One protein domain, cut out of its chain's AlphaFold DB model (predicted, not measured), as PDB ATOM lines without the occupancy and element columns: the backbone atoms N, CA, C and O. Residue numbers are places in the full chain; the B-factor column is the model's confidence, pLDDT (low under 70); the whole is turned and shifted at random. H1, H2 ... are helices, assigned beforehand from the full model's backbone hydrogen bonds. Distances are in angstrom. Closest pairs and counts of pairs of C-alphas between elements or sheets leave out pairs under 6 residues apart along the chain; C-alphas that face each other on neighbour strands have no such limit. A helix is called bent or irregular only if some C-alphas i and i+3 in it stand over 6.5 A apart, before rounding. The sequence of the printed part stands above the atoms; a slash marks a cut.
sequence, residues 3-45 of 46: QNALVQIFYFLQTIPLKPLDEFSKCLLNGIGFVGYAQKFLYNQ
ATOM      1  N   GLN A   3     235.997 230.563 295.854       55.38
ATOM      2  CA  GLN A   3     236.607 229.554 294.966       55.38
ATOM      3  C   GLN A   3     235.573 228.637 294.289       55.38
ATOM      4  O   GLN A   3     235.821 228.133 293.197       55.38
ATOM      5  N   ASN A   4     234.397 228.465 294.899       64.38
ATOM      6  CA  ASN A   4     233.362 227.567 294.392       64.38
ATOM      7  C   ASN A   4     232.634 228.123 293.160       64.38
ATOM      8  O   ASN A   4     232.141 227.343 292.355       64.38
ATOM      9  N   ALA A   5     232.598 229.449 292.986       69.19
ATOM     10  CA  ALA A   5     231.884 230.078 291.877       69.19
ATOM     11  C   ALA A   5     232.549 229.770 290.529       69.19
ATOM     12  O   ALA A   5     231.871 229.409 289.574       69.19
ATOM     13  N   LEU A   6     233.885 229.838 290.462       72.69
ATOM     14  CA  LEU A   6     234.615 229.480 289.244       72.69
ATOM     15  C   LEU A   6     234.471 227.992 288.931       72.69
ATOM     16  O   LEU A   6     234.187 227.641 287.792       72.69
ATOM     17  N   VAL A   7     234.591 227.123 289.938       76.44
ATOM     18  CA  VAL A   7     234.404 225.674 289.759       76.44
ATOM     19  C   VAL A   7     232.984 225.356 289.283       76.44
ATOM     20  O   VAL A   7     232.823 224.541 288.384       76.44
ATOM     21  N   GLN A   8     231.962 226.035 289.809       69.62
ATOM     22  CA  GLN A   8     230.576 225.886 289.357       69.62
ATOM     23  C   GLN A   8     230.362 226.387 287.928       69.62
ATOM     24  O   GLN A   8     229.671 225.724 287.162       69.62
ATOM     25  N   ILE A   9     230.977 227.511 287.547       72.94
ATOM     26  CA  ILE A   9     230.918 228.030 286.173       72.94
ATOM     27  C   ILE A   9     231.587 227.052 285.203       72.94
ATOM     28  O   ILE A   9     231.022 226.761 284.152       72.94
ATOM     29  N   PHE A  10     232.749 226.498 285.562       71.69
ATOM     30  CA  PHE A  10     233.426 225.485 284.751       71.69
ATOM     31  C   PHE A  10     232.621 224.194 284.652       71.69
ATOM     32  O   PHE A  10     232.515 223.638 283.564       71.69
ATOM     33  N   TYR A  11     232.019 223.742 285.753       72.62
ATOM     34  CA  TYR A  11     231.168 222.557 285.748       72.62
ATOM     35  C   TYR A  11     229.952 222.769 284.845       72.62
ATOM     36  O   TYR A  11     229.680 221.928 284.003       72.62
ATOM     37  N   PHE A  12     229.291 223.926 284.946       71.56
ATOM     38  CA  PHE A  12     228.160 224.316 284.102       71.56
ATOM     39  C   PHE A  12     228.536 224.408 282.617       71.56
ATOM     40  O   PHE A  12     227.827 223.884 281.763       71.56
ATOM     41  N   LEU A  13     229.686 225.011 282.299       70.38
ATOM     42  CA  LEU A  13     230.233 225.041 280.939       70.38
ATOM     43  C   LEU A  13     230.569 223.644 280.407       70.38
ATOM     44  O   LEU A  13     230.467 223.418 279.206       70.38
ATOM     45  N   GLN A  14     230.957 222.716 281.282       68.19
ATOM     46  CA  GLN A  14     231.282 221.340 280.922       68.19
ATOM     47  C   GLN A  14     230.033 220.468 280.733       68.19
ATOM     48  O   GLN A  14     230.052 219.559 279.904       68.19
ATOM     49  N   THR A  15     228.941 220.742 281.457       68.56
ATOM     50  CA  THR A  15     227.642 220.084 281.239       68.56
ATOM     51  C   THR A  15     226.906 220.609 280.013       68.56
ATOM     52  O   THR A  15     226.090 219.873 279.458       68.56
ATOM     53  N   ILE A  16     227.172 221.842 279.566       70.38
ATOM     54  CA  ILE A  16     226.635 222.341 278.297       70.38
ATOM     55  C   ILE A  16     227.295 221.547 277.159       70.38
ATOM     56  O   ILE A  16     228.518 221.575 277.014       70.38
ATOM     57  N   PRO A  17     226.519 220.837 276.320       64.19
ATOM     58  CA  PRO A  17     227.107 220.106 275.210       64.19
ATOM     59  C   PRO A  17     227.878 221.057 274.269       64.19
ATOM     60  O   PRO A  17     227.515 222.213 274.074       64.19
ATOM     61  N   LEU A  18     228.941 220.575 273.626       66.00
ATOM     62  CA  LEU A  18     229.777 221.400 272.735       66.00
ATOM     63  C   LEU A  18     228.995 222.082 271.593       66.00
ATOM     64  O   LEU A  18     229.358 223.170 271.158       66.00
ATOM     65  N   LYS A  19     227.902 221.464 271.128       63.88
ATOM     66  CA  LYS A  19     227.002 222.012 270.096       63.88
ATOM     67  C   LYS A  19     226.318 223.321 270.532       63.88
ATOM     68  O   LYS A  19     226.460 224.315 269.826       63.88
ATOM     69  N   PRO A  20     225.606 223.353 271.673       67.31
ATOM     70  CA  PRO A  20     225.010 224.575 272.192       67.31
ATOM     71  C   PRO A  20     226.022 225.658 272.599       67.31
ATOM     72  O   PRO A  20     225.663 226.829 272.580       67.31
ATOM     73  N   LEU A  21     227.283 225.321 272.903       71.62
ATOM     74  CA  LEU A  21     228.308 226.312 273.268       71.62
ATOM     75  C   LEU A  21     228.688 227.260 272.111       71.62
ATOM     76  O   LEU A  21     228.930 228.447 272.343       71.62
ATOM     77  N   ASP A  22     228.724 226.756 270.873       74.50
ATOM     78  CA  ASP A  22     228.988 227.568 269.671       74.50
ATOM     79  C   ASP A  22     227.852 228.573 269.419       74.50
ATOM     80  O   ASP A  22     228.085 229.768 269.221       74.50
ATOM     81  N   GLU A  23     226.608 228.102 269.522       73.31
ATOM     82  CA  GLU A  23     225.407 228.939 269.435       73.31
ATOM     83  C   GLU A  23     225.329 229.952 270.580       73.31
ATOM     84  O   GLU A  23     224.989 231.114 270.358       73.31
ATOM     85  N   PHE A  24     225.703 229.536 271.791       73.56
ATOM     86  CA  PHE A  24     225.758 230.390 272.969       73.56
ATOM     87  C   PHE A  24     226.817 231.480 272.831       73.56
ATOM     88  O   PHE A  24     226.527 232.634 273.129       73.56
ATOM     89  N   SER A  25     228.011 231.162 272.322       73.81
ATOM     90  CA  SER A  25     229.060 232.158 272.055       73.81
ATOM     91  C   SER A  25     228.630 233.168 270.993       73.81
ATOM     92  O   SER A  25     228.811 234.370 271.174       73.81
ATOM     93  N   LYS A  26     227.986 232.710 269.912       75.25
ATOM     94  CA  LYS A  26     227.417 233.598 268.883       75.25
ATOM     95  C   LYS A  26     226.297 234.479 269.439       75.25
ATOM     96  O   LYS A  26     226.229 235.661 269.111       75.25
ATOM     97  N   CYS A  27     225.454 233.932 270.313       73.69
ATOM     98  CA  CYS A  27     224.411 234.679 271.011       73.69
ATOM     99  C   CYS A  27     224.971 235.658 272.053       73.69
ATOM    100  O   CYS A  27     224.421 236.742 272.193       73.69
ATOM    101  N   LEU A  28     226.060 235.324 272.755       70.12
ATOM    102  CA  LEU A  28     226.756 236.222 273.688       70.12
ATOM    103  C   LEU A  28     227.301 237.453 272.967       70.12
ATOM    104  O   LEU A  28     227.149 238.574 273.443       70.12
ATOM    105  N   LEU A  29     227.910 237.235 271.799       74.94
ATOM    106  CA  LEU A  29     228.423 238.304 270.943       74.94
ATOM    107  C   LEU A  29     227.293 239.159 270.355       74.94
ATOM    108  O   LEU A  29     227.460 240.359 270.155       74.94
ATOM    109  N   ASN A  30     226.129 238.554 270.122       75.44
ATOM    110  CA  ASN A  30     224.918 239.221 269.669       75.44
ATOM    111  C   ASN A  30     223.934 239.360 270.840       75.44
ATOM    112  O   ASN A  30     222.915 238.680 270.843       75.44
ATOM    113  N   GLY A  31     224.244 240.183 271.851       67.44
ATOM    114  CA  GLY A  31     223.621 240.178 273.194       67.44
ATOM    115  C   GLY A  31     222.082 240.091 273.311       67.44
ATOM    116  O   GLY A  31     221.576 239.730 274.369       67.44
ATOM    117  N   ILE A  32     221.322 240.342 272.240       72.69
ATOM    118  CA  ILE A  32     219.874 240.071 272.150       72.69
ATOM    119  C   ILE A  32     219.576 238.559 272.063       72.69
ATOM    120  O   ILE A  32     218.661 238.062 272.720       72.69
ATOM    121  N   GLY A  33     220.360 237.806 271.289       69.62
ATOM    122  CA  GLY A  33     220.247 236.351 271.166       69.62
ATOM    123  C   GLY A  33     220.575 235.625 272.469       69.62
ATOM    124  O   GLY A  33     219.978 234.593 272.766       69.62
ATOM    125  N   PHE A  34     221.461 236.200 273.289       75.06
ATOM    126  CA  PHE A  34     221.831 235.646 274.590       75.06
ATOM    127  C   PHE A  34     220.643 235.511 275.540       75.06
ATOM    128  O   PHE A  34     220.474 234.464 276.156       75.06
ATOM    129  N   VAL A  35     219.805 236.546 275.643       76.00
ATOM    130  CA  VAL A  35     218.670 236.562 276.580       76.00
ATOM    131  C   VAL A  35     217.659 235.473 276.228       76.00
ATOM    132  O   VAL A  35     217.261 234.701 277.099       76.00
ATOM    133  N   GLY A  36     217.293 235.355 274.948       76.12
ATOM    134  CA  GLY A  36     216.369 234.314 274.488       76.12
ATOM    135  C   GLY A  36     216.944 232.905 274.641       76.12
ATOM    136  O   GLY A  36     216.231 231.976 275.024       76.12
ATOM    137  N   TYR A  37     218.247 232.748 274.407       76.00
ATOM    138  CA  TYR A  37     218.933 231.475 274.581       76.00
ATOM    139  C   TYR A  37     219.011 231.058 276.053       76.00
ATOM    140  O   TYR A  37     218.661 229.929 276.392       76.00
ATOM    141  N   ALA A  38     219.412 231.972 276.940       75.38
ATOM    142  CA  ALA A  38     219.473 231.738 278.378       75.38
ATOM    143  C   ALA A  38     218.085 231.415 278.948       75.38
ATOM    144  O   ALA A  38     217.952 230.481 279.734       75.38
ATOM    145  N   GLN A  39     217.040 232.115 278.498       77.75
ATOM    146  CA  GLN A  39     215.664 231.838 278.902       77.75
ATOM    147  C   GLN A  39     215.209 230.438 278.463       77.75
ATOM    148  O   GLN A  39     214.658 229.694 279.271       77.75
ATOM    149  N   LYS A  40     215.479 230.047 277.211       78.50
ATOM    150  CA  LYS A  40     215.140 228.712 276.690       78.50
ATOM    151  C   LYS A  40     215.932 227.601 277.384       78.50
ATOM    152  O   LYS A  40     215.376 226.545 277.666       78.50
ATOM    153  N   PHE A  41     217.210 227.841 277.672       74.69
ATOM    154  CA  PHE A  41     218.070 226.900 278.381       74.69
ATOM    155  C   PHE A  41     217.608 226.691 279.828       74.69
ATOM    156  O   PHE A  41     217.451 225.551 280.254       74.69
ATOM    157  N   LEU A  42     217.325 227.776 280.559       71.31
ATOM    158  CA  LEU A  42     216.830 227.715 281.939       71.31
ATOM    159  C   LEU A  42     215.441 227.075 282.033       71.31
ATOM    160  O   LEU A  42     215.188 226.328 282.972       71.31
ATOM    161  N   TYR A  43     214.563 227.324 281.057       73.19
ATOM    162  CA  TYR A  43     213.230 226.717 281.017       73.19
ATOM    163  C   TYR A  43     213.268 225.213 280.719       73.19
ATOM    164  O   TYR A  43     212.464 224.474 281.262       73.19
ATOM    165  N   ASN A  44     214.210 224.739 279.897       66.62
ATOM    166  CA  ASN A  44     214.380 223.306 279.624       66.62
ATOM    167  C   ASN A  44     215.110 222.538 280.744       66.62
ATOM    168  O   ASN A  44     215.223 221.316 280.659       66.62
ATOM    169  N   GLN A  45     215.666 223.236 281.736       60.31
ATOM    170  CA  GLN A  45     216.409 222.638 282.850       60.31
ATOM    171  C   GLN A  45     215.564 222.429 284.120       60.31
ATOM    172  O   GLN A  45     216.053 221.763 285.035       60.31
TER     173      GLN A  45
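This is residues 3 to 45 of the 46 residues of an uncharacterized protein of Helicobacter pylori Hp A-17 (UniProt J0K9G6). A V of two helices, H2 and H3, joined as a helical hairpin at its closed end, has a third helix, H1, reaching away from the start of H2, with residues 3 to 12 of H1 sticking out as a free arm. The two arms of the V meet through residues 24 to 28 of H2 and residues 33 to 37 of H3. The printed part has 43 residues with three named helices, in the order H1, H2, H3 along the chain, and no named strand; the class is all helix. It is only just compact, close to loose, with a radius of gyration of the C-alphas of 11.0 A, and it spans 30 by 21 by 18 A, the free arm of H1 adding to the length.

The longest helices by residues are H1 and H3, with 13 residues each. H1 runs from Gln 3 to Thr 15, 18.9 A from first to last C-alpha, and begins at C-alpha 3 at (236.607, 229.554, 294.966). It is neither bent nor irregular, but only just: C-alphas 3 and 6 are 6.1 A apart. H3 runs from Gly 31 to Tyr 43, 18.7 A long, from C-alpha 31 at (223.621, 240.178, 273.194) to C-alpha 43 at (213.230, 226.717, 281.017). Between them H2 holds residues 18 to 29, Leu 18 to Leu 29, and is 17.1 A long.

H1 touches no helix. H1 and H3 are apart. H1 and H2 are also apart, but only just, their closest C-alphas being 8.0 A from each other. H2 and H3 form a helical hairpin and touch, with 6 pairs of C-alphas within 8 A. Their closest C-alphas are those of Cys 27 and Gly 33, 4.5 A apart. They run opposite ways at a steep tilt of 41 degrees, and their centres are 10.7 A apart. Of the O i to N i+4 pairs, 8 of 9 in H1, 6 of 8 in H2 and 7 of 9 in H3 are within hydrogen-bond range.

The two C-alphas farthest apart are those of Gln 3 and Ile 32, at 30.2 A. Without residues 3 to 12, which stand free, the body has 33 residues and spans 23 by 19 by 11 A, with a radius of gyration of 9.1 A. The printed part has no cut. The links H1 to H2, of 2 residues, and H2 to H3, of 1 residue, are tight. The mean pLDDT of the printed part is 71.2, and 14 residues are under 70, namely residues 3 to 5, 8, 14 to 15, 17 to 20, 31, 33 and 44 to 45.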